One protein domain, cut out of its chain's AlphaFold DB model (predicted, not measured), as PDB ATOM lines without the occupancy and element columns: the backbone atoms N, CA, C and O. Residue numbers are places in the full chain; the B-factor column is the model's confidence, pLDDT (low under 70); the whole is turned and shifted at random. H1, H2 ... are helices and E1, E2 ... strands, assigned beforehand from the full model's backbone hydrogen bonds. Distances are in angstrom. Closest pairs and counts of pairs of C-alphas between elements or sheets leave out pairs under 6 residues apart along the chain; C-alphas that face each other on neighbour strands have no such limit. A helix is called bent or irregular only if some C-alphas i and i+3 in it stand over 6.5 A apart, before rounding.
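This is residues 117 to 217 and 515 to 581 of the 583 residues of the protein "Fam-f protein" of Plasmodium relictum (UniProt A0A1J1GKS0). The long helix H6 runs through the core of a loose bundle with H1, H4 and H7, and a small sheet of E2, E1 and E3 covers part of another side of H6, its strands crossing it. H7 folds back on H6, H2 and H3 pack on H7, and residues 547 to 552 stick out at one end. The 168 printed residues hold eight named helices and three named strands, in the order H1 H2 E1 E2 H3 H4 H5 H6 H7 H8 E3; the class is mostly helix and the sheet is mixed. The whole is compact, with a radius of gyration of the C-alphas of 15.7 A and spans of 51 by 35 by 31 A.

H1, residues 117 to 138, is 31.3 A long and begins at C-alpha 117 (-20.233, -46.417, 102.481). H2 is residues 144 to 156, only just irregular, with C-alphas 147 and 150 7.0 A apart. E1 is residues 160 to 165, E2 168 to 173 and H3 178 to 183. H4, residues 196 to 211, is 24.5 A long; H5 is residues 213 to 217. H6, residues 515 to 548, is 48.7 A long and ends at C-alpha 548 (-57.276, -33.229, 122.708). H7 is residues 557 to 568, H8 570 to 573 and E3 578 to 580.

H1, H4, H6 and H7 form an up and down bundle, each running against the one before it. H4 touches residues 529 to 543 of H6 at a steep tilt of 39 degrees, closest at C-alphas 202 and 536, 5.7 A. H6 and H7 are a helical hairpin at a shallow 30 degrees, closest at C-alphas 535 and 563, 6.2 A. Residues 117 to 124 of H1 touch residues 517 to 525 of H6, closest at C-alphas 117 and 518, 5.1 A. H5 only just touches H6, with 3 pairs of C-alphas within 8 A; H8 is near H6, with 6 pairs within 10 A. H6 is on the sheet, 10.3 A high, across its strands at 79 degrees to E1 on the local plane: two layers, a helix on one face of a sheet. E1 and E2 are an antiparallel hairpin, with N 163 and O 170 at 2.8 A; E1 and E3 are parallel, with N 162 and O 578 at 3.0 A. H3 stands at the sheet's level. It touches H7, closest at C-alphas 182 and 559, 5.9 A. H2 only just touches H7, about perpendicular at 88 degrees, closest at C-alphas 152 and 562, 6.4 A. Every O i to N i+4 pair is within hydrogen-bond range in H3, H5, H6 and H7, against 17 of 18 in H1, 7 of 9 in H2 and 10 of 12 in H4; H8 is too short for such a pair.

The farthest C-alphas, of Leu 515 and Gly 550, are 53.4 A apart. Residues 218 to 514 are not printed, and C-alphas 217 and 515 are 14.2 A apart across the cut. The link from H3 to H4 is long, 12 residues. Mean pLDDT of the printed part is 77.2, with 38 residues under 70, among them 543 to 556.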
ATOM      1  N   ASN A 117     -20.406 -46.139 101.061       90.00
ATOM      2  CA  ASN A 117     -20.233 -46.417 102.481       90.00
ATOM      3  C   ASN A 117     -19.864 -45.155 103.276       90.00
ATOM      4  O   ASN A 117     -20.329 -44.982 104.404       90.00
ATOM      5  N   SER A 118     -19.049 -44.269 102.698       89.88
ATOM      6  CA  SER A 118     -18.674 -42.997 103.317       89.88
ATOM      7  C   SER A 118     -19.873 -42.056 103.457       89.88
ATOM      8  O   SER A 118     -20.068 -41.489 104.532       89.88
ATOM      9  N   GLU A 119     -20.737 -41.981 102.441       89.56
ATOM     10  CA  GLU A 119     -21.974 -41.198 102.479       89.56
ATOM     11  C   GLU A 119     -22.958 -41.730 103.529       89.56
ATOM     12  O   GLU A 119     -23.472 -40.955 104.338       89.56
ATOM     13  N   LEU A 120     -23.185 -43.052 103.565       89.00
ATOM     14  CA  LEU A 120     -24.030 -43.680 104.588       89.00
ATOM     15  C   LEU A 120     -23.486 -43.421 105.996       89.00
ATOM     16  O   LEU A 120     -24.248 -43.116 106.912       89.00
ATOM     17  N   SER A 121     -22.169 -43.552 106.170       89.94
ATOM     18  CA  SER A 121     -21.508 -43.357 107.462       89.94
ATOM     19  C   SER A 121     -21.625 -41.915 107.944       89.94
ATOM     20  O   SER A 121     -21.911 -41.697 109.121       89.94
ATOM     21  N   ALA A 122     -21.425 -40.940 107.053       90.81
ATOM     22  CA  ALA A 122     -21.573 -39.522 107.367       90.81
ATOM     23  C   ALA A 122     -23.015 -39.209 107.786       90.81
ATOM     24  O   ALA A 122     -23.237 -38.704 108.885       90.81
ATOM     25  N   PHE A 123     -23.998 -39.631 106.984       89.56
ATOM     26  CA  PHE A 123     -25.410 -39.425 107.302       89.56
ATOM     27  C   PHE A 123     -25.814 -40.065 108.636       89.56
ATOM     28  O   PHE A 123     -26.517 -39.449 109.441       89.56
ATOM     29  N   LEU A 124     -25.368 -41.302 108.886       88.38
ATOM     30  CA  LEU A 124     -25.634 -42.011 110.134       88.38
ATOM     31  C   LEU A 124     -25.020 -41.273 111.327       88.38
ATOM     32  O   LEU A 124     -25.686 -41.110 112.348       88.38
ATOM     33  N   LYS A 125     -23.765 -40.825 111.206       90.25
ATOM     34  CA  LYS A 125     -23.060 -40.096 112.264       90.25
ATOM     35  C   LYS A 125     -23.773 -38.791 112.607       90.25
ATOM     36  O   LYS A 125     -24.021 -38.554 113.788       90.25
ATOM     37  N   ASP A 126     -24.137 -38.006 111.600       89.44
ATOM     38  CA  ASP A 126     -24.817 -36.724 111.785       89.44
ATOM     39  C   ASP A 126     -26.199 -36.935 112.414       89.44
ATOM     40  O   ASP A 126     -26.509 -36.364 113.455       89.44
ATOM     41  N   SER A 127     -26.989 -37.870 111.873       88.25
ATOM     42  CA  SER A 127     -28.330 -38.177 112.391       88.25
ATOM     43  C   SER A 127     -28.304 -38.684 113.836       88.25
ATOM     44  O   SER A 127     -29.188 -38.352 114.630       88.25
ATOM     45  N   LEU A 128     -27.300 -39.488 114.204       88.94
ATOM     46  CA  LEU A 128     -27.122 -39.960 115.576       88.94
ATOM     47  C   LEU A 128     -26.644 -38.847 116.509       88.94
ATOM     48  O   LEU A 128     -27.122 -38.780 117.638       88.94
ATOM     49  N   ALA A 129     -25.717 -37.991 116.073       89.06
ATOM     50  CA  ALA A 129     -25.237 -36.868 116.874       89.06
ATOM     51  C   ALA A 129     -26.380 -35.891 117.188       89.06
ATOM     52  O   ALA A 129     -26.610 -35.575 118.361       89.06
ATOM     53  N   ASP A 130     -27.151 -35.517 116.165       88.25
ATOM     54  CA  ASP A 130     -28.324 -34.651 116.287       88.25
ATOM     55  C   ASP A 130     -29.369 -35.282 117.218       88.25
ATOM     56  O   ASP A 130     -29.814 -34.661 118.187       88.25
ATOM     57  N   SER A 131     -29.679 -36.569 117.015       89.81
ATOM     58  CA  SER A 131     -30.660 -37.285 117.840       89.81
ATOM     59  C   SER A 131     -30.213 -37.411 119.291       89.81
ATOM     60  O   SER A 131     -31.014 -37.175 120.189       89.81
ATOM     61  N   LYS A 132     -28.944 -37.737 119.561       89.94
ATOM     62  CA  LYS A 132     -28.407 -37.807 120.932       89.94
ATOM     63  C   LYS A 132     -28.513 -36.448 121.631       89.94
ATOM     64  O   LYS A 132     -28.923 -36.395 122.791       89.94
ATOM     65  N   SER A 133     -28.178 -35.366 120.924       88.62
ATOM     66  CA  SER A 133     -28.293 -33.993 121.426       88.62
ATOM     67  C   SER A 133     -29.741 -33.631 121.759       88.62
ATOM     68  O   SER A 133     -30.013 -33.132 122.852       88.62
ATOM     69  N   HIS A 134     -30.685 -33.952 120.868       90.25
ATOM     70  CA  HIS A 134     -32.109 -33.705 121.096       90.25
ATOM     71  C   HIS A 134     -32.664 -34.538 122.253       90.25
ATOM     72  O   HIS A 134     -33.283 -33.991 123.159       90.25
ATOM     73  N   ILE A 135     -32.364 -35.841 122.296       89.50
ATOM     74  CA  ILE A 135     -32.812 -36.753 123.361       89.50
ATOM     75  C   ILE A 135     -32.362 -36.267 124.741       89.50
ATOM     76  O   ILE A 135     -33.129 -36.369 125.694       89.50
ATOM     77  N   ASN A 136     -31.157 -35.703 124.871       86.38
ATOM     78  CA  ASN A 136     -30.692 -35.138 126.142       86.38
ATOM     79  C   ASN A 136     -31.586 -34.001 126.654       86.38
ATOM     80  O   ASN A 136     -31.756 -33.881 127.861       86.38
ATOM     81  N   LYS A 137     -32.174 -33.205 125.755       87.50
ATOM     82  CA  LYS A 137     -33.066 -32.087 126.104       87.50
ATOM     83  C   LYS A 137     -34.469 -32.547 126.514       87.50
ATOM     84  O   LYS A 137     -35.196 -31.772 127.120       87.50
ATOM     85  N   ILE A 138     -34.843 -33.793 126.206       87.25
ATOM     86  CA  ILE A 138     -36.153 -34.366 126.559       87.25
ATOM     87  C   ILE A 138     -36.242 -34.684 128.056       87.25
ATOM     88  O   ILE A 138     -37.323 -34.656 128.640       87.25
ATOM     89  N   PHE A 139     -35.125 -35.019 128.701       83.31
ATOM     90  CA  PHE A 139     -35.118 -35.326 130.129       83.31
ATOM     91  C   PHE A 139     -34.986 -34.033 130.931       83.31
ATOM     92  O   PHE A 139     -34.003 -33.313 130.780       83.31
ATOM     93  N   LYS A 140     -35.954 -33.757 131.817       80.56
ATOM     94  CA  LYS A 140     -35.900 -32.566 132.685       80.56
ATOM     95  C   LYS A 140     -34.709 -32.586 133.647       80.56
ATOM     96  O   LYS A 140     -34.155 -31.535 133.945       80.56
ATOM     97  N   ASP A 141     -34.321 -33.775 134.109       80.56
ATOM     98  CA  ASP A 141     -33.064 -34.004 134.822       80.56
ATOM     99  C   ASP A 141     -32.096 -34.773 133.901       80.56
ATOM    100  O   ASP A 141     -32.412 -35.899 133.490       80.56
ATOM    101  N   PRO A 142     -30.913 -34.214 133.587       73.88
ATOM    102  CA  PRO A 142     -29.891 -34.876 132.776       73.88
ATOM    103  C   PRO A 142     -29.460 -36.253 133.307       73.88
ATOM    104  O   PRO A 142     -29.033 -37.108 132.524       73.88
ATOM    105  N   ASN A 143     -29.583 -36.493 134.616       78.94
ATOM    106  CA  ASN A 143     -29.174 -37.739 135.260       78.94
ATOM    107  C   ASN A 143     -30.172 -38.883 135.040       78.94
ATOM    108  O   ASN A 143     -29.769 -40.047 135.067       78.94
ATOM    109  N   TYR A 144     -31.446 -38.594 134.748       82.50
ATOM    110  CA  TYR A 144     -32.486 -39.625 134.604       82.50
ATOM    111  C   TYR A 144     -32.156 -40.669 133.541       82.50
ATOM    112  O   TYR A 144     -32.432 -41.854 133.727       82.50
ATOM    113  N   PHE A 145     -31.525 -40.263 132.439       78.19
ATOM    114  CA  PHE A 145     -31.125 -41.218 131.411       78.19
ATOM    115  C   PHE A 145     -30.051 -42.195 131.914       78.19
ATOM    116  O   PHE A 145     -30.110 -43.384 131.609       78.19
ATOM    117  N   ALA A 146     -29.070 -41.703 132.680       77.38
ATOM    118  CA  ALA A 146     -27.997 -42.530 133.227       77.38
ATOM    119  C   ALA A 146     -28.526 -43.509 134.282       77.38
ATOM    120  O   ALA A 146     -28.135 -44.674 134.292       77.38
ATOM    121  N   GLU A 147     -29.464 -43.060 135.114       76.81
ATOM    122  CA  GLU A 147     -30.104 -43.890 136.135       76.81
ATOM    123  C   GLU A 147     -30.961 -45.008 135.532       76.81
ATOM    124  O   GLU A 147     -30.912 -46.143 135.997       76.81
ATOM    125  N   LEU A 148     -31.697 -44.722 134.453       76.00
ATOM    126  CA  LEU A 148     -32.496 -45.726 133.747       76.00
ATOM    127  C   LEU A 148     -31.679 -46.684 132.885       76.00
ATOM    128  O   LEU A 148     -32.214 -47.695 132.425       76.00
ATOM    129  N   LYS A 149     -30.418 -46.357 132.591       78.19
ATOM    130  CA  LYS A 149     -29.614 -47.081 131.602       78.19
ATOM    131  C   LYS A 149     -29.550 -48.576 131.910       78.19
ATOM    132  O   LYS A 149     -29.660 -49.376 130.988       78.19
ATOM    133  N   SER A 150     -29.407 -48.957 133.180       75.06
ATOM    134  CA  SER A 150     -29.348 -50.359 133.616       75.06
ATOM    135  C   SER A 150     -30.690 -51.089 133.458       75.06
ATOM    136  O   SER A 150     -30.708 -52.223 132.977       75.06
ATOM    137  N   GLU A 151     -31.806 -50.433 133.793       76.38
ATOM    138  CA  GLU A 151     -33.167 -50.966 133.643       76.38
ATOM    139  C   GLU A 151     -33.516 -51.145 132.158       76.38
ATOM    140  O   GLU A 151     -33.877 -52.236 131.720       76.38
ATOM    141  N   LEU A 152     -33.296 -50.110 131.343       77.00
ATOM    142  CA  LEU A 152     -33.506 -50.137 129.892       77.00
ATOM    143  C   LEU A 152     -32.602 -51.160 129.192       77.00
ATOM    144  O   LEU A 152     -33.055 -51.895 128.308       77.00
ATOM    145  N   TYR A 153     -31.344 -51.271 129.631       75.06
ATOM    146  CA  TYR A 153     -30.413 -52.271 129.121       75.06
ATOM    147  C   TYR A 153     -30.898 -53.698 129.393       75.06
ATOM    148  O   TYR A 153     -30.807 -54.550 128.504       75.06
ATOM    149  N   ALA A 154     -31.460 -53.975 130.574       70.31
ATOM    150  CA  ALA A 154     -31.998 -55.293 130.904       70.31
ATOM    151  C   ALA A 154     -33.129 -55.713 129.946       70.31
ATOM    152  O   ALA A 154     -33.178 -56.873 129.533       70.31
ATOM    153  N   TYR A 155     -33.972 -54.773 129.508       67.94
ATOM    154  CA  TYR A 155     -35.031 -55.039 128.525       67.94
ATOM    155  C   TYR A 155     -34.495 -55.225 127.100       67.94
ATOM    156  O   TYR A 155     -35.064 -55.987 126.318       67.94
ATOM    157  N   SER A 156     -33.351 -54.614 126.784       62.94
ATOM    158  CA  SER A 156     -32.648 -54.808 125.510       62.94
ATOM    159  C   SER A 156     -31.885 -56.142 125.398       62.94
ATOM    160  O   SER A 156     -31.431 -56.486 124.308       62.94
ATOM    161  N   ARG A 157     -31.744 -56.921 126.491       62.59
ATOM    162  CA  ARG A 157     -31.120 -58.266 126.468       62.59
ATOM    163  C   ARG A 157     -31.995 -59.345 125.821       62.59
ATOM    164  O   ARG A 157     -31.482 -60.421 125.517       62.59
ATOM    165  N   GLY A 158     -33.295 -59.103 125.653       64.56
ATOM    166  CA  GLY A 158     -34.174 -60.020 124.924       64.56
ATOM    167  C   GLY A 158     -33.836 -60.078 123.432       64.56
ATOM    168  O   GLY A 158     -33.180 -59.189 122.899       64.56
ATOM    169  N   ASN A 159     -34.321 -61.099 122.725       66.69
ATOM    170  CA  ASN A 159     -34.260 -61.121 121.262       66.69
ATOM    171  C   ASN A 159     -35.174 -60.019 120.713       66.69
ATOM    172  O   ASN A 159     -36.393 -60.214 120.656       66.69
ATOM    173  N   VAL A 160     -34.597 -58.876 120.337       73.88
ATOM    174  CA  VAL A 160     -35.333 -57.738 119.777       73.88
ATOM    175  C   VAL A 160     -35.310 -57.799 118.251       73.88
ATOM    176  O   VAL A 160     -34.252 -57.828 117.623       73.88
ATOM    177  N   ILE A 161     -36.490 -57.832 117.636       75.25
ATOM    178  CA  ILE A 161     -36.658 -57.946 116.186       75.25
ATOM    179  C   ILE A 161     -37.536 -56.791 115.713       75.25
ATOM    180  O   ILE A 161     -38.624 -56.575 116.245       75.25
ATOM    181  N   LEU A 162     -37.081 -56.061 114.695       71.12
ATOM    182  CA  LEU A 162     -37.912 -55.090 113.986       71.12
ATOM    183  C   LEU A 162     -38.599 -55.806 112.827       71.12
ATOM    184  O   LEU A 162     -38.013 -55.994 111.757       71.12
ATOM    185  N   HIS A 163     -39.837 -56.221 113.070       72.81
ATOM    186  CA  HIS A 163     -40.652 -56.922 112.095       72.81
ATOM    187  C   HIS A 163     -41.339 -55.931 111.163       72.81
ATOM    188  O   HIS A 163     -42.009 -55.005 111.617       72.81
ATOM    189  N   VAL A 164     -41.199 -56.136 109.853       62.75
ATOM    190  CA  VAL A 164     -41.833 -55.289 108.838       62.75
ATOM    191  C   VAL A 164     -42.762 -56.143 107.998       62.75
ATOM    192  O   VAL A 164     -42.341 -57.129 107.396       62.75
ATOM    193  N   ASN A 165     -44.037 -55.771 107.965       63.72
ATOM    194  CA  ASN A 165     -44.979 -56.259 106.963       63.72
ATOM    195  C   ASN A 165     -45.228 -55.150 105.921       63.72
ATOM    196  O   ASN A 165     -44.665 -54.065 106.030       63.72
ATOM    197  N   GLU A 166     -46.013 -55.432 104.882       52.00
ATOM    198  CA  GLU A 166     -46.256 -54.482 103.778       52.00
ATOM    199  C   GLU A 166     -46.873 -53.146 104.227       52.00
ATOM    200  O   GLU A 166     -46.701 -52.151 103.534       52.00
ATOM    201  N   ASN A 167     -47.512 -53.096 105.403       56.16
ATOM    202  CA  ASN A 167     -48.286 -51.941 105.870       56.16
ATOM    203  C   ASN A 167     -47.891 -51.431 107.273       56.16
ATOM    204  O   ASN A 167     -48.484 -50.473 107.762       56.16
ATOM    205  N   ASP A 168     -46.952 -52.078 107.969       69.06
ATOM    206  CA  ASP A 168     -46.694 -51.831 109.389       69.06
ATOM    207  C   ASP A 168     -45.290 -52.285 109.814       69.06
ATOM    208  O   ASP A 168     -44.811 -53.373 109.471       69.06
ATOM    209  N   VAL A 169     -44.654 -51.453 110.636       75.88
ATOM    210  CA  VAL A 169     -43.407 -51.760 111.343       75.88
ATOM    211  C   VAL A 169     -43.773 -52.045 112.793       75.88
ATOM    212  O   VAL A 169     -44.440 -51.232 113.430       75.88
ATOM    213  N   ARG A 170     -43.338 -53.190 113.324       79.56
ATOM    214  CA  ARG A 170     -43.581 -53.593 114.714       79.56
ATOM    215  C   ARG A 170     -42.293 -53.989 115.405       79.56
ATOM    216  O   ARG A 170     -41.429 -54.649 114.826       79.56
ATOM    217  N   LEU A 171     -42.197 -53.618 116.671       81.94
ATOM    218  CA  LEU A 171     -41.161 -54.106 117.564       81.94
ATOM    219  C   LEU A 171     -41.605 -55.455 118.135       81.94
ATOM    220  O   LEU A 171     -42.717 -55.565 118.641       81.94
ATOM    221  N   LEU A 172     -40.749 -56.471 118.077       80.56
ATOM    222  CA  LEU A 172     -40.946 -57.735 118.778       80.56
ATOM    223  C   LEU A 172     -39.841 -57.920 119.812       80.56
ATOM    224  O   LEU A 172     -38.664 -57.817 119.477       80.56
ATOM    225  N   ILE A 173     -40.208 -58.254 121.045       76.50
ATOM    226  CA  ILE A 173     -39.260 -58.571 122.118       76.50
ATOM    227  C   ILE A 173     -39.521 -60.011 122.550       76.50
ATOM    228  O   ILE A 173     -40.623 -60.358 122.972       76.50
ATOM    229  N   ASN A 174     -38.523 -60.886 122.395       76.25
ATOM    230  CA  ASN A 174     -38.652 -62.328 122.630       76.25
ATOM    231  C   ASN A 174     -39.833 -62.958 121.865       76.25
ATOM    232  O   ASN A 174     -40.576 -63.773 122.412       76.25
ATOM    233  N   LYS A 175     -40.003 -62.570 120.591       76.38
ATOM    234  CA  LYS A 175     -41.100 -62.999 119.694       76.38
ATOM    235  C   LYS A 175     -42.515 -62.584 120.139       76.38
ATOM    236  O   LYS A 175     -43.486 -63.074 119.571       76.38
ATOM    237  N   LYS A 176     -42.650 -61.698 121.129       79.62
ATOM    238  CA  LYS A 176     -43.929 -61.110 121.558       79.62
ATOM    239  C   LYS A 176     -44.044 -59.676 121.061       79.62
ATOM    240  O   LYS A 176     -43.019 -59.044 120.819       79.62
ATOM    241  N   ASP A 177     -45.273 -59.179 120.940       80.50
ATOM    242  CA  ASP A 177     -45.539 -57.780 120.604       80.50
ATOM    243  C   ASP A 177     -44.829 -56.843 121.597       80.50
ATOM    244  O   ASP A 177     -44.991 -56.961 122.815       80.50
ATOM    245  N   GLY A 178     -43.972 -55.972 121.068       75.94
ATOM    246  CA  GLY A 178     -43.114 -55.090 121.848       75.94
ATOM    247  C   GLY A 178     -43.908 -54.026 122.594       75.94
ATOM    248  O   GLY A 178     -43.571 -53.726 123.736       75.94
ATOM    249  N   ASP A 179     -44.994 -53.516 122.011       74.62
ATOM    250  CA  ASP A 179     -45.831 -52.506 122.660       74.62
ATOM    251  C   ASP A 179     -46.551 -53.104 123.872       74.62
ATOM    252  O   ASP A 179     -46.565 -52.500 124.946       74.62
ATOM    253  N   GLU A 180     -47.117 -54.307 123.740       75.38
ATOM    254  CA  GLU A 180     -47.707 -55.028 124.873       75.38
ATOM    255  C   GLU A 180     -46.675 -55.417 125.930       75.38
ATOM    256  O   GLU A 180     -46.961 -55.336 127.126       75.38
ATOM    257  N   TYR A 181     -45.485 -55.845 125.503       75.00
ATOM    258  CA  TYR A 181     -44.405 -56.218 126.408       75.00
ATOM    259  C   TYR A 181     -43.948 -55.018 127.248       75.00
ATOM    260  O   TYR A 181     -43.865 -55.119 128.471       75.00
ATOM    261  N   LEU A 182     -43.719 -53.869 126.608       77.62
ATOM    262  CA  LEU A 182     -43.221 -52.650 127.249       77.62
ATOM    263  C   LEU A 182     -44.285 -51.964 128.128       77.62
ATOM    264  O   LEU A 182     -43.944 -51.382 129.158       77.62
ATOM    265  N   LYS A 183     -45.581 -52.082 127.796       72.31
ATOM    266  CA  LYS A 183     -46.688 -51.578 128.639       72.31
ATOM    267  C   LYS A 183     -46.777 -52.250 130.008       72.31
ATOM    268  O   LYS A 183     -47.278 -51.641 130.944       72.31
ATOM    269  N   ARG A 184     -46.320 -53.500 130.129       69.81
ATOM    270  CA  ARG A 184     -46.350 -54.269 131.387       69.81
ATOM    271  C   ARG A 184     -45.160 -53.968 132.302       69.81
ATOM    272  O   ARG A 184     -45.053 -54.570 133.366       69.81
ATOM    273  N   LEU A 185     -44.252 -53.086 131.881       70.19
ATOM    274  CA  LEU A 185     -43.063 -52.739 132.649       70.19
ATOM    275  C   LEU A 185     -43.362 -51.668 133.699       70.19
ATOM    276  O   LEU A 185     -44.087 -50.705 133.449       70.19
ATOM    277  N   HIS A 186     -42.735 -51.817 134.860       68.62
ATOM    278  CA  HIS A 186     -42.712 -50.811 135.912       68.62
ATOM    279  C   HIS A 186     -41.264 -50.378 136.127       68.62
ATOM    280  O   HIS A 186     -40.434 -51.192 136.524       68.62
ATOM    281  N   PHE A 187     -40.971 -49.113 135.821       68.38
ATOM    282  CA  PHE A 187     -39.690 -48.494 136.157       68.38
ATOM    283  C   PHE A 187     -39.681 -48.098 137.631       68.38
ATOM    284  O   PHE A 187     -40.717 -47.710 138.177       68.38
ATOM    285  N   ASN A 188     -38.512 -48.157 138.268       67.12
ATOM    286  CA  ASN A 188     -38.393 -47.879 139.703       67.12
ATOM    287  C   ASN A 188     -38.590 -46.395 140.064       67.12
ATOM    288  O   ASN A 188     -38.790 -46.068 141.233       67.12
ATOM    289  N   LYS A 189     -38.524 -45.490 139.079       67.62
ATOM    290  CA  LYS A 189     -38.672 -44.041 139.262       67.62
ATOM    291  C   LYS A 189     -39.686 -43.448 138.292       67.62
ATOM    292  O   LYS A 189     -39.766 -43.846 137.129       67.62
ATOM    293  N   ASP A 190     -40.411 -42.434 138.761       70.06
ATOM    294  CA  ASP A 190     -41.291 -41.644 137.907       70.06
ATOM    295  C   ASP A 190     -40.502 -40.542 137.189       70.06
ATOM    296  O   ASP A 190     -39.950 -39.637 137.811       70.06
ATOM    297  N   ILE A 191     -40.412 -40.643 135.862       71.12
ATOM    298  CA  ILE A 191     -39.534 -39.782 135.057       71.12
ATOM    299  C   ILE A 191     -40.311 -38.735 134.295       71.12
ATOM    300  O   ILE A 191     -41.175 -39.052 133.483       71.12
ATOM    301  N   THR A 192     -39.971 -37.474 134.501       74.69
ATOM    302  CA  THR A 192     -40.638 -36.391 133.784       74.69
ATOM    303  C   THR A 192     -39.912 -36.104 132.472       74.69
ATOM    304  O   THR A 192     -38.711 -35.837 132.470       74.69
ATOM    305  N   LEU A 193     -40.655 -36.154 131.363       79.94
ATOM    306  CA  LEU A 193     -40.173 -35.826 130.020       79.94
ATOM    307  C   LEU A 193     -40.733 -34.469 129.583       79.94
ATOM    308  O   LEU A 193     -41.878 -34.144 129.903       79.94
ATOM    309  N   ASP A 194     -39.940 -33.711 128.839       82.94
ATOM    310  CA  ASP A 194     -40.352 -32.523 128.104       82.94
ATOM    311  C   ASP A 194     -40.398 -32.848 126.603       82.94
ATOM    312  O   ASP A 194     -39.374 -33.008 125.937       82.94
ATOM    313  N   LEU A 195     -41.611 -33.059 126.086       81.00
ATOM    314  CA  LEU A 195     -41.836 -33.587 124.737       81.00
ATOM    315  C   LEU A 195     -42.252 -32.521 123.721       81.00
ATOM    316  O   LEU A 195     -42.368 -32.858 122.546       81.00
ATOM    317  N   GLU A 196     -42.455 -31.266 124.130       78.94
ATOM    318  CA  GLU A 196     -43.054 -30.228 123.278       78.94
ATOM    319  C   GLU A 196     -42.276 -30.041 121.966       78.94
ATOM    320  O   GLU A 196     -42.823 -30.224 120.881       78.94
ATOM    321  N   ASN A 197     -40.958 -29.856 122.065       80.25
ATOM    322  CA  ASN A 197     -40.073 -29.714 120.903       80.25
ATOM    323  C   ASN A 197     -39.749 -31.046 120.200       80.25
ATOM    324  O   ASN A 197     -39.063 -31.068 119.181       80.25
ATOM    325  N   SER A 198     -40.186 -32.184 120.749       83.06
ATOM    326  CA  SER A 198     -39.864 -33.512 120.207       83.06
ATOM    327  C   SER A 198     -40.818 -33.970 119.120       83.06
ATOM    328  O   SER A 198     -40.420 -34.776 118.282       83.06
ATOM    329  N   PHE A 199     -42.056 -33.471 119.112       82.12
ATOM    330  CA  PHE A 199     -43.023 -33.826 118.074       82.12
ATOM    331  C   PHE A 199     -42.539 -33.389 116.691       82.12
ATOM    332  O   PHE A 199     -42.508 -34.204 115.773       82.12
ATOM    333  N   ASP A 200     -42.116 -32.132 116.565       84.94
ATOM    334  CA  ASP A 200     -41.720 -31.568 115.275       84.94
ATOM    335  C   ASP A 200     -40.332 -32.087 114.862       84.94
ATOM    336  O   ASP A 200     -40.168 -32.565 113.740       84.94
ATOM    337  N   TYR A 201     -39.379 -32.171 115.802       90.31
ATOM    338  CA  TYR A 201     -38.043 -32.726 115.547       90.31
ATOM    339  C   TYR A 201     -38.072 -34.156 114.980       90.31
ATOM    340  O   TYR A 201     -37.440 -34.442 113.962       90.31
ATOM    341  N   PHE A 202     -38.783 -35.093 115.625       87.25
ATOM    342  CA  PHE A 202     -38.805 -36.483 115.150       87.25
ATOM    343  C   PHE A 202     -39.626 -36.652 113.867       87.25
ATOM    344  O   PHE A 202     -39.373 -37.599 113.117       87.25
ATOM    345  N   ASN A 203     -40.557 -35.735 113.586       85.88
ATOM    346  CA  ASN A 203     -41.231 -35.685 112.297       85.88
ATOM    347  C   ASN A 203     -40.264 -35.262 111.178       85.88
ATOM    348  O   ASN A 203     -40.108 -36.002 110.208       85.88
ATOM    349  N   GLU A 204     -39.529 -34.162 111.359       88.31
ATOM    350  CA  GLU A 204     -38.502 -33.699 110.412       88.31
ATOM    351  C   GLU A 204     -37.398 -34.746 110.197       88.31
ATOM    352  O   GLU A 204     -36.991 -35.025 109.068       88.31
ATOM    353  N   LEU A 205     -36.940 -35.405 111.268       86.62
ATOM    354  CA  LEU A 205     -35.961 -36.488 111.164       86.62
ATOM    355  C   LEU A 205     -36.519 -37.689 110.383       86.62
ATOM    356  O   LEU A 205     -35.796 -38.321 109.610       86.62
ATOM    357  N   SER A 206     -37.802 -38.016 110.565       86.56
ATOM    358  CA  SER A 206     -38.472 -39.061 109.787       86.56
ATOM    359  C   SER A 206     -38.537 -38.695 108.300       86.56
ATOM    360  O   SER A 206     -38.301 -39.561 107.456       86.56
ATOM    361  N   GLU A 207     -38.811 -37.435 107.963       86.25
ATOM    362  CA  GLU A 207     -38.808 -36.933 106.584       86.25
ATOM    363  C   GLU A 207     -37.404 -36.982 105.966       86.25
ATOM    364  O   GLU A 207     -37.227 -37.545 104.883       86.25
ATOM    365  N   LYS A 208     -36.379 -36.518 106.694       86.19
ATOM    366  CA  LYS A 208     -34.966 -36.597 106.284       86.19
ATOM    367  C   LYS A 208     -34.532 -38.042 106.005       86.19
ATOM    368  O   LYS A 208     -33.895 -38.314 104.988       86.19
ATOM    369  N   ASN A 209     -34.926 -38.989 106.860       84.88
ATOM    370  CA  ASN A 209     -34.675 -40.420 106.650       84.88
ATOM    371  C   ASN A 209     -35.408 -40.978 105.415       84.88
ATOM    372  O   ASN A 209     -34.885 -41.858 104.726       84.88
ATOM    373  N   ASN A 210     -36.618 -40.495 105.122       82.50
ATOM    374  CA  ASN A 210     -37.379 -40.914 103.946       82.50
ATOM    375  C   ASN A 210     -36.739 -40.412 102.646       82.50
ATOM    376  O   ASN A 210     -36.586 -41.199 101.716       82.50
ATOM    377  N   ILE A 211     -36.270 -39.161 102.613       84.38
ATOM    378  CA  ILE A 211     -35.527 -38.596 101.472       84.38
ATOM    379  C   ILE A 211     -34.255 -39.404 101.184       84.38
ATOM    380  O   ILE A 211     -33.888 -39.600 100.031       84.38
ATOM    381  N   PHE A 212     -33.598 -39.918 102.224       82.50
ATOM    382  CA  PHE A 212     -32.375 -40.713 102.093       82.50
ATOM    383  C   PHE A 212     -32.630 -42.204 101.781       82.50
ATOM    384  O   PHE A 212     -31.694 -42.964 101.543       82.50
ATOM    385  N   SER A 213     -33.889 -42.654 101.756       79.94
ATOM    386  CA  SER A 213     -34.232 -44.071 101.543       79.94
ATOM    387  C   SER A 213     -33.777 -44.650 100.201       79.94
ATOM    388  O   SER A 213     -33.244 -45.756 100.232       79.94
ATOM    389  N   PRO A 214     -33.866 -43.924  99.068       82.25
ATOM    390  CA  PRO A 214     -33.318 -44.404  97.802       82.25
ATOM    391  C   PRO A 214     -31.831 -44.769  97.904       82.25
ATOM    392  O   PRO A 214     -31.439 -45.830  97.445       82.25
ATOM    393  N   LYS A 215     -31.018 -43.981  98.626       82.12
ATOM    394  CA  LYS A 215     -29.587 -44.280  98.829       82.12
ATOM    395  C   LYS A 215     -29.340 -45.543  99.658       82.12
ATOM    396  O   LYS A 215     -28.320 -46.212  99.494       82.12
ATOM    397  N   LEU A 216     -30.244 -45.858 100.585       83.38
ATOM    398  CA  LEU A 216     -30.187 -47.103 101.346       83.38
ATOM    399  C   LEU A 216     -30.540 -48.303 100.456       83.38
ATOM    400  O   LEU A 216     -29.872 -49.330 100.548       83.38
ATOM    401  N   ASP A 217     -31.549 -48.165  99.595       81.94
ATOM    402  CA  ASP A 217     -31.931 -49.193  98.621       81.94
ATOM    403  C   ASP A 217     -30.815 -49.416  97.589       81.94
ATOM    404  O   ASP A 217     -30.427 -50.557  97.331       81.94
ATOM    405  N   LEU A 515     -17.934 -54.495 101.318       85.81
ATOM    406  CA  LEU A 515     -19.302 -55.020 101.333       85.81
ATOM    407  C   LEU A 515     -19.818 -55.267 102.753       85.81
ATOM    408  O   LEU A 515     -20.957 -54.925 103.051       85.81
ATOM    409  N   ILE A 516     -18.999 -55.839 103.639       84.19
ATOM    410  CA  ILE A 516     -19.350 -56.074 105.047       84.19
ATOM    411  C   ILE A 516     -19.568 -54.745 105.774       84.19
ATOM    412  O   ILE A 516     -20.535 -54.609 106.520       84.19
ATOM    413  N   GLU A 517     -18.684 -53.768 105.580       85.44
ATOM    414  CA  GLU A 517     -18.823 -52.452 106.209       85.44
ATOM    415  C   GLU A 517     -20.043 -51.697 105.668       85.44
ATOM    416  O   GLU A 517     -20.830 -51.167 106.457       85.44
ATOM    417  N   LEU A 518     -20.275 -51.749 104.353       87.56
ATOM    418  CA  LEU A 518     -21.473 -51.194 103.731       87.56
ATOM    419  C   LEU A 518     -22.746 -51.866 104.268       87.56
ATOM    420  O   LEU A 518     -23.692 -51.170 104.632       87.56
ATOM    421  N   TRP A 519     -22.746 -53.197 104.416       86.56
ATOM    422  CA  TRP A 519     -23.853 -53.962 105.002       86.56
ATOM    423  C   TRP A 519     -24.140 -53.535 106.438       86.56
ATOM    424  O   TRP A 519     -25.292 -53.281 106.794       86.56
ATOM    425  N   LYS A 520     -23.096 -53.404 107.266       85.69
ATOM    426  CA  LYS A 520     -23.237 -52.939 108.650       85.69
ATOM    427  C   LYS A 520     -23.855 -51.547 108.692       85.69
ATOM    428  O   LYS A 520     -24.809 -51.338 109.434       85.69
ATOM    429  N   ASN A 521     -23.352 -50.601 107.904       86.81
ATOM    430  CA  ASN A 521     -23.849 -49.225 107.926       86.81
ATOM    431  C   ASN A 521     -25.270 -49.104 107.368       86.81
ATOM    432  O   ASN A 521     -26.110 -48.452 107.991       86.81
ATOM    433  N   ALA A 522     -25.580 -49.806 106.277       87.62
ATOM    434  CA  ALA A 522     -26.933 -49.904 105.742       87.62
ATOM    435  C   ALA A 522     -27.901 -50.524 106.769       87.62
ATOM    436  O   ALA A 522     -28.993 -49.998 107.004       87.62
ATOM    437  N   LYS A 523     -27.484 -51.587 107.475       85.31
ATOM    438  CA  LYS A 523     -28.260 -52.192 108.569       85.31
ATOM    439  C   LYS A 523     -28.518 -51.188 109.692       85.31
ATOM    440  O   LYS A 523     -29.668 -51.018 110.093       85.31
ATOM    441  N   LYS A 524     -27.477 -50.511 110.190       86.62
ATOM    442  CA  LYS A 524     -27.589 -49.505 111.262       86.62
ATOM    443  C   LYS A 524     -28.558 -48.389 110.880       86.62
ATOM    444  O   LYS A 524     -29.425 -48.033 111.674       86.62
ATOM    445  N   LEU A 525     -28.456 -47.887 109.651       86.44
ATOM    446  CA  LEU A 525     -29.342 -46.849 109.140       86.44
ATOM    447  C   LEU A 525     -30.793 -47.334 109.009       86.44
ATOM    448  O   LEU A 525     -31.717 -46.631 109.413       86.44
ATOM    449  N   SER A 526     -31.002 -48.556 108.513       85.81
ATOM    450  CA  SER A 526     -32.328 -49.182 108.429       85.81
ATOM    451  C   SER A 526     -32.979 -49.329 109.808       85.81
ATOM    452  O   SER A 526     -34.155 -49.002 109.983       85.81
ATOM    453  N   VAL A 527     -32.209 -49.763 110.813       85.69
ATOM    454  CA  VAL A 527     -32.670 -49.852 112.206       85.69
ATOM    455  C   VAL A 527     -33.005 -48.465 112.755       85.69
ATOM    456  O   VAL A 527     -34.103 -48.286 113.278       85.69
ATOM    457  N   LEU A 528     -32.122 -47.473 112.585       87.31
ATOM    458  CA  LEU A 528     -32.358 -46.096 113.030       87.31
ATOM    459  C   LEU A 528     -33.646 -45.525 112.424       87.31
ATOM    460  O   LEU A 528     -34.510 -45.059 113.163       87.31
ATOM    461  N   LYS A 529     -33.815 -45.622 111.099       86.62
ATOM    462  CA  LYS A 529     -35.021 -45.165 110.394       86.62
ATOM    463  C   LYS A 529     -36.284 -45.787 110.993       86.62
ATOM    464  O   LYS A 529     -37.263 -45.085 111.242       86.62
ATOM    465  N   ARG A 530     -36.271 -47.100 111.246       86.31
ATOM    466  CA  ARG A 530     -37.412 -47.830 111.824       86.31
ATOM    467  C   ARG A 530     -37.695 -47.412 113.270       86.31
ATOM    468  O   ARG A 530     -38.858 -47.239 113.618       86.31
ATOM    469  N   LEU A 531     -36.665 -47.216 114.096       87.50
ATOM    470  CA  LEU A 531     -36.826 -46.737 115.475       87.50
ATOM    471  C   LEU A 531     -37.382 -45.310 115.520       87.50
ATOM    472  O   LEU A 531     -38.304 -45.050 116.287       87.50
ATOM    473  N   VAL A 532     -36.876 -44.414 114.666       89.25
ATOM    474  CA  VAL A 532     -37.395 -43.044 114.520       89.25
ATOM    475  C   VAL A 532     -38.852 -43.068 114.064       89.25
ATOM    476  O   VAL A 532     -39.675 -42.362 114.636       89.25
ATOM    477  N   HIS A 533     -39.201 -43.920 113.096       87.69
ATOM    478  CA  HIS A 533     -40.582 -44.073 112.641       87.69
ATOM    479  C   HIS A 533     -41.522 -44.550 113.762       87.69
ATOM    480  O   HIS A 533     -42.587 -43.965 113.962       87.69
ATOM    481  N   LEU A 534     -41.126 -45.582 114.518       86.75
ATOM    482  CA  LEU A 534     -41.896 -46.077 115.665       86.75
ATOM    483  C   LEU A 534     -42.064 -44.996 116.739       86.75
ATOM    484  O   LEU A 534     -43.165 -44.809 117.254       86.75
ATOM    485  N   LEU A 535     -40.994 -44.256 117.038       88.50
ATOM    486  CA  LEU A 535     -41.029 -43.174 118.016       88.50
ATOM    487  C   LEU A 535     -41.959 -42.052 117.554       88.50
ATOM    488  O   LEU A 535     -42.811 -41.624 118.326       88.50
ATOM    489  N   ASN A 536     -41.862 -41.634 116.290       87.69
ATOM    490  CA  ASN A 536     -42.735 -40.611 115.724       87.69
ATOM    491  C   ASN A 536     -44.211 -41.052 115.762       87.69
ATOM    492  O   ASN A 536     -45.077 -40.291 116.187       87.69
ATOM    493  N   LYS A 537     -44.509 -42.316 115.427       85.38
ATOM    494  CA  LYS A 537     -45.866 -42.887 115.513       85.38
ATOM    495  C   LYS A 537     -46.426 -42.820 116.940       85.38
ATOM    496  O   LYS A 537     -47.581 -42.433 117.122       85.38
ATOM    497  N   GLU A 538     -45.629 -43.165 117.951       82.88
ATOM    498  CA  GLU A 538     -46.041 -43.081 119.359       82.88
ATOM    499  C   GLU A 538     -46.162 -41.635 119.862       82.88
ATOM    500  O   GLU A 538     -47.085 -41.321 120.620       82.88
ATOM    501  N   LEU A 539     -45.295 -40.730 119.405       83.81
ATOM    502  CA  LEU A 539     -45.379 -39.304 119.715       83.81
ATOM    503  C   LEU A 539     -46.631 -38.668 119.092       83.81
ATOM    504  O   LEU A 539     -47.374 -38.000 119.803       83.81
ATOM    505  N   ILE A 540     -46.958 -38.935 117.825       81.56
ATOM    506  CA  ILE A 540     -48.182 -38.424 117.174       81.56
ATOM    507  C   ILE A 540     -49.442 -38.908 117.904       81.56
ATOM    508  O   ILE A 540     -50.326 -38.103 118.217       81.56
ATOM    509  N   LYS A 541     -49.509 -40.207 118.243       77.12
ATOM    510  CA  LYS A 541     -50.592 -40.751 119.084       77.12
ATOM    511  C   LYS A 541     -50.691 -39.973 120.395       77.12
ATOM    512  O   LYS A 541     -51.781 -39.543 120.767       77.12
ATOM    513  N   SER A 542     -49.552 -39.730 121.043       71.38
ATOM    514  CA  SER A 542     -49.479 -39.002 122.309       71.38
ATOM    515  C   SER A 542     -49.916 -37.538 122.174       71.38
ATOM    516  O   SER A 542     -50.687 -37.086 123.014       71.38
ATOM    517  N   LYS A 543     -49.533 -36.817 121.107       69.69
ATOM    518  CA  LYS A 543     -49.926 -35.417 120.826       69.69
ATOM    519  C   LYS A 543     -51.449 -35.266 120.757       69.69
ATOM    520  O   LYS A 543     -52.010 -34.381 121.400       69.69
ATOM    521  N   SER A 544     -52.126 -36.187 120.061       60.25
ATOM    522  CA  SER A 544     -53.595 -36.198 119.943       60.25
ATOM    523  C   SER A 544     -54.316 -36.385 121.289       60.25
ATOM    524  O   SER A 544     -55.393 -35.833 121.507       60.25
ATOM    525  N   THR A 545     -53.699 -37.111 122.225       58.25
ATOM    526  CA  THR A 545     -54.212 -37.319 123.588       58.25
ATOM    527  C   THR A 545     -53.771 -36.250 124.587       58.25
ATOM    528  O   THR A 545     -54.509 -35.987 125.529       58.25
ATOM    529  N   TYR A 546     -52.605 -35.630 124.388       55.28
ATOM    530  CA  TYR A 546     -52.012 -34.647 125.301       55.28
ATOM    531  C   TYR A 546     -52.740 -33.297 125.239       55.28
ATOM    532  O   TYR A 546     -52.924 -32.655 126.264       55.28
ATOM    533  N   PHE A 547     -53.217 -32.908 124.051       52.41
ATOM    534  CA  PHE A 547     -53.948 -31.652 123.839       52.41
ATOM    535  C   PHE A 547     -55.467 -31.830 123.644       52.41
ATOM    536  O   PHE A 547     -56.213 -30.865 123.776       52.41
ATOM    537  N   GLY A 548     -55.944 -33.038 123.308       47.44
ATOM    538  CA  GLY A 548     -57.276 -33.229 122.708       47.44
ATOM    539  C   GLY A 548     -58.391 -33.802 123.587       47.44
ATOM    540  O   GLY A 548     -59.551 -33.741 123.187       47.44
ATOM    541  N   SER A 549     -58.126 -34.381 124.764       43.47
ATOM    542  CA  SER A 549     -59.224 -34.876 125.605       43.47
ATOM    543  C   SER A 549     -58.897 -34.782 127.089       43.47
ATOM    544  O   SER A 549     -57.932 -35.368 127.560       43.47
ATOM    545  N   GLY A 550     -59.752 -34.104 127.862       43.34
ATOM    546  CA  GLY A 550     -59.711 -34.057 129.335       43.34
ATOM    547  C   GLY A 550     -59.886 -35.421 130.034       43.34
ATOM    548  O   GLY A 550     -60.256 -35.477 131.201       43.34
ATOM    549  N   LYS A 551     -59.646 -36.531 129.326       41.47
ATOM    550  CA  LYS A 551     -59.453 -37.882 129.846       41.47
ATOM    551  C   LYS A 551     -58.068 -38.351 129.407       41.47
ATOM    552  O   LYS A 551     -57.879 -38.769 128.269       41.47
ATOM    553  N   ILE A 552     -57.125 -38.306 130.343       42.66
ATOM    554  CA  ILE A 552     -55.749 -38.791 130.200       42.66
ATOM    555  C   ILE A 552     -55.789 -40.282 129.825       42.66
ATOM    556  O   ILE A 552     -55.868 -41.152 130.691       42.66
ATOM    557  N   LYS A 553     -55.745 -40.616 128.531       48.56
ATOM    558  CA  LYS A 553     -55.245 -41.933 128.123       48.56
ATOM    559  C   LYS A 553     -53.740 -41.900 128.353       48.56
ATOM    560  O   LYS A 553     -53.061 -41.011 127.846       48.56
ATOM    561  N   SER A 554     -53.241 -42.835 129.157       52.09
ATOM    562  CA  SER A 554     -51.830 -42.915 129.523       52.09
ATOM    563  C   SER A 554     -50.962 -42.959 128.266       52.09
ATOM    564  O   SER A 554     -51.052 -43.907 127.481       52.09
ATOM    565  N   VAL A 555     -50.111 -41.947 128.096       56.31
ATOM    566  CA  VAL A 555     -48.965 -41.990 127.184       56.31
ATOM    567  C   VAL A 555     -48.245 -43.319 127.408       56.31
ATOM    568  O   VAL A 555     -48.008 -43.697 128.559       56.31
ATOM    569  N   ASN A 556     -47.890 -44.039 126.340       69.56
ATOM    570  CA  ASN A 556     -47.098 -45.266 126.454       69.56
ATOM    571  C   ASN A 556     -45.626 -44.914 126.732       69.56
ATOM    572  O   ASN A 556     -44.724 -45.155 125.933       69.56
ATOM    573  N   LYS A 557     -45.410 -44.266 127.880       76.56
ATOM    574  CA  LYS A 557     -44.158 -43.666 128.341       76.56
ATOM    575  C   LYS A 557     -43.014 -44.672 128.318       76.56
ATOM    576  O   LYS A 557     -41.908 -44.318 127.935       76.56
ATOM    577  N   ASN A 558     -43.300 -45.932 128.629       79.00
ATOM    578  CA  ASN A 558     -42.316 -47.008 128.593       79.00
ATOM    579  C   ASN A 558     -41.803 -47.294 127.178       79.00
ATOM    580  O   ASN A 558     -40.605 -47.507 127.000       79.00
ATOM    581  N   VAL A 559     -42.683 -47.267 126.171       80.88
ATOM    582  CA  VAL A 559     -42.283 -47.430 124.767       80.88
ATOM    583  C   VAL A 559     -41.452 -46.241 124.304       80.88
ATOM    584  O   VAL A 559     -40.397 -46.437 123.709       80.88
ATOM    585  N   ILE A 560     -41.862 -45.017 124.649       84.19
ATOM    586  CA  ILE A 560     -41.092 -43.805 124.336       84.19
ATOM    587  C   ILE A 560     -39.693 -43.882 124.966       84.19
ATOM    588  O   ILE A 560     -38.700 -43.731 124.260       84.19
ATOM    589  N   LEU A 561     -39.591 -44.199 126.261       84.00
ATOM    590  CA  LEU A 561     -38.312 -44.348 126.964       84.00
ATOM    591  C   LEU A 561     -37.422 -45.428 126.332       84.00
ATOM    592  O   LEU A 561     -36.229 -45.198 126.132       84.00
ATOM    593  N   PHE A 562     -37.993 -46.579 125.964       84.06
ATOM    594  CA  PHE A 562     -37.262 -47.662 125.303       84.06
ATOM    595  C   PHE A 562     -36.743 -47.274 123.908       84.06
ATOM    596  O   PHE A 562     -35.612 -47.612 123.543       84.06
ATOM    597  N   LEU A 563     -37.543 -46.555 123.116       87.31
ATOM    598  CA  LEU A 563     -37.147 -46.105 121.780       87.31
ATOM    599  C   LEU A 563     -36.080 -45.005 121.849       87.31
ATOM    600  O   LEU A 563     -35.080 -45.091 121.137       87.31
ATOM    601  N   LEU A 564     -36.228 -44.031 122.756       88.69
ATOM    602  CA  LEU A 564     -35.213 -43.002 123.020       88.69
ATOM    603  C   LEU A 564     -33.883 -43.632 123.453       88.69
ATOM    604  O   LEU A 564     -32.821 -43.254 122.962       88.69
ATOM    605  N   TYR A 565     -33.941 -44.635 124.330       86.06
ATOM    606  CA  TYR A 565     -32.779 -45.423 124.729       86.06
ATOM    607  C   TYR A 565     -32.112 -46.126 123.550       86.06
ATOM    608  O   TYR A 565     -30.906 -45.992 123.356       86.06
ATOM    609  N   SER A 566     -32.902 -46.824 122.732       86.06
ATOM    610  CA  SER A 566     -32.400 -47.583 121.584       86.06
ATOM    611  C   SER A 566     -31.737 -46.693 120.529       86.06
ATOM    612  O   SER A 566     -30.766 -47.113 119.908       86.06
ATOM    613  N   ILE A 567     -32.235 -45.466 120.340       88.25
ATOM    614  CA  ILE A 567     -31.639 -44.472 119.436       88.25
ATOM    615  C   ILE A 567     -30.355 -43.879 120.042       88.25
ATOM    616  O   ILE A 567     -29.368 -43.696 119.332       88.25
ATOM    617  N   LYS A 568     -30.340 -43.582 121.349       86.69
ATOM    618  CA  LYS A 568     -29.197 -42.936 122.018       86.69
ATOM    619  C   LYS A 568     -28.020 -43.886 122.280       86.69
ATOM    620  O   LYS A 568     -26.876 -43.465 122.146       86.69
ATOM    621  N   GLU A 569     -28.269 -45.153 122.597       82.31
ATOM    622  CA  GLU A 569     -27.242 -46.184 122.860       82.31
ATOM    623  C   GLU A 569     -26.967 -47.064 121.620       82.31
ATOM    624  O   GLU A 569     -26.583 -48.228 121.705       82.31
ATOM    625  N   SER A 570     -27.164 -46.482 120.437       71.25
ATOM    626  CA  SER A 570     -27.150 -47.109 119.111       71.25
ATOM    627  C   SER A 570     -25.968 -48.034 118.783       71.25
ATOM    628  O   SER A 570     -26.127 -48.979 118.011       71.25
ATOM    629  N   GLU A 571     -24.776 -47.764 119.321       63.06
ATOM    630  CA  GLU A 571     -23.540 -48.474 118.951       63.06
ATOM    631  C   GLU A 571     -23.525 -49.939 119.418       63.06
ATOM    632  O   GLU A 571     -23.031 -50.790 118.684       63.06
ATOM    633  N   ASP A 572     -24.166 -50.252 120.551       58.47
ATOM    634  CA  ASP A 572     -24.183 -51.600 121.145       58.47
ATOM    635  C   ASP A 572     -25.430 -52.429 120.785       58.47
ATOM    636  O   ASP A 572     -25.518 -53.625 121.099       58.47
ATOM    637  N   ILE A 573     -26.446 -51.790 120.198       60.00
ATOM    638  CA  ILE A 573     -27.793 -52.369 120.087       60.00
ATOM    639  C   ILE A 573     -28.129 -52.745 118.637       60.00
ATOM    640  O   ILE A 573     -28.812 -53.744 118.409       60.00
ATOM    641  N   TYR A 574     -27.607 -52.038 117.631       70.88
ATOM    642  CA  TYR A 574     -27.924 -52.315 116.220       70.88
ATOM    643  C   TYR A 574     -27.480 -53.698 115.727       70.88
ATOM    644  O   TYR A 574     -28.158 -54.298 114.889       70.88
ATOM    645  N   ASP A 575     -26.411 -54.256 116.295       66.12
ATOM    646  CA  ASP A 575     -25.988 -55.623 115.984       66.12
ATOM    647  C   ASP A 575     -26.969 -56.671 116.534       66.12
ATOM    648  O   ASP A 575     -27.153 -57.719 115.914       66.12
ATOM    649  N   LYS A 576     -27.672 -56.348 117.629       67.81
ATOM    650  CA  LYS A 576     -28.666 -57.210 118.293       67.81
ATOM    651  C   LYS A 576     -30.040 -57.168 117.624       67.81
ATOM    652  O   LYS A 576     -30.784 -58.141 117.720       67.81
ATOM    653  N   TYR A 577     -30.374 -56.074 116.937       70.06
ATOM    654  CA  TYR A 577     -31.627 -55.970 116.192       70.06
ATOM    655  C   TYR A 577     -31.614 -56.911 114.980       70.06
ATOM    656  O   TYR A 577     -30.855 -56.732 114.019       70.06
ATOM    657  N   GLY A 578     -32.495 -57.912 115.014       60.44
ATOM    658  CA  GLY A 578     -32.843 -58.695 113.833       60.44
ATOM    659  C   GLY A 578     -33.719 -57.871 112.886       60.44
ATOM    660  O   GLY A 578     -34.691 -57.252 113.325       60.44
ATOM    661  N   LEU A 579     -33.405 -57.875 111.588       59.28
ATOM    662  CA  LEU A 579     -34.274 -57.320 110.548       59.28
ATOM    663  C   LEU A 579     -35.003 -58.479 109.860       59.28
ATOM    664  O   LEU A 579     -34.428 -59.156 109.016       59.28
ATOM    665  N   SER A 580     -36.269 -58.724 110.206       47.50
ATOM    666  CA  SER A 580     -37.081 -59.740 109.519       47.50
ATOM    667  C   SER A 580     -37.839 -59.101 108.350       47.50
ATOM    668  O   SER A 580     -39.018 -58.770 108.467       47.50
ATOM    669  N   LYS A 581     -37.084 -58.818 107.286       44.28
ATOM    670  CA  LYS A 581     -37.464 -58.604 105.875       44.28
ATOM    671  C   LYS A 581     -36.298 -57.870 105.211       44.28
ATOM    672  O   LYS A 581     -36.225 -56.645 105.277       44.28
TER     673      LYS A 581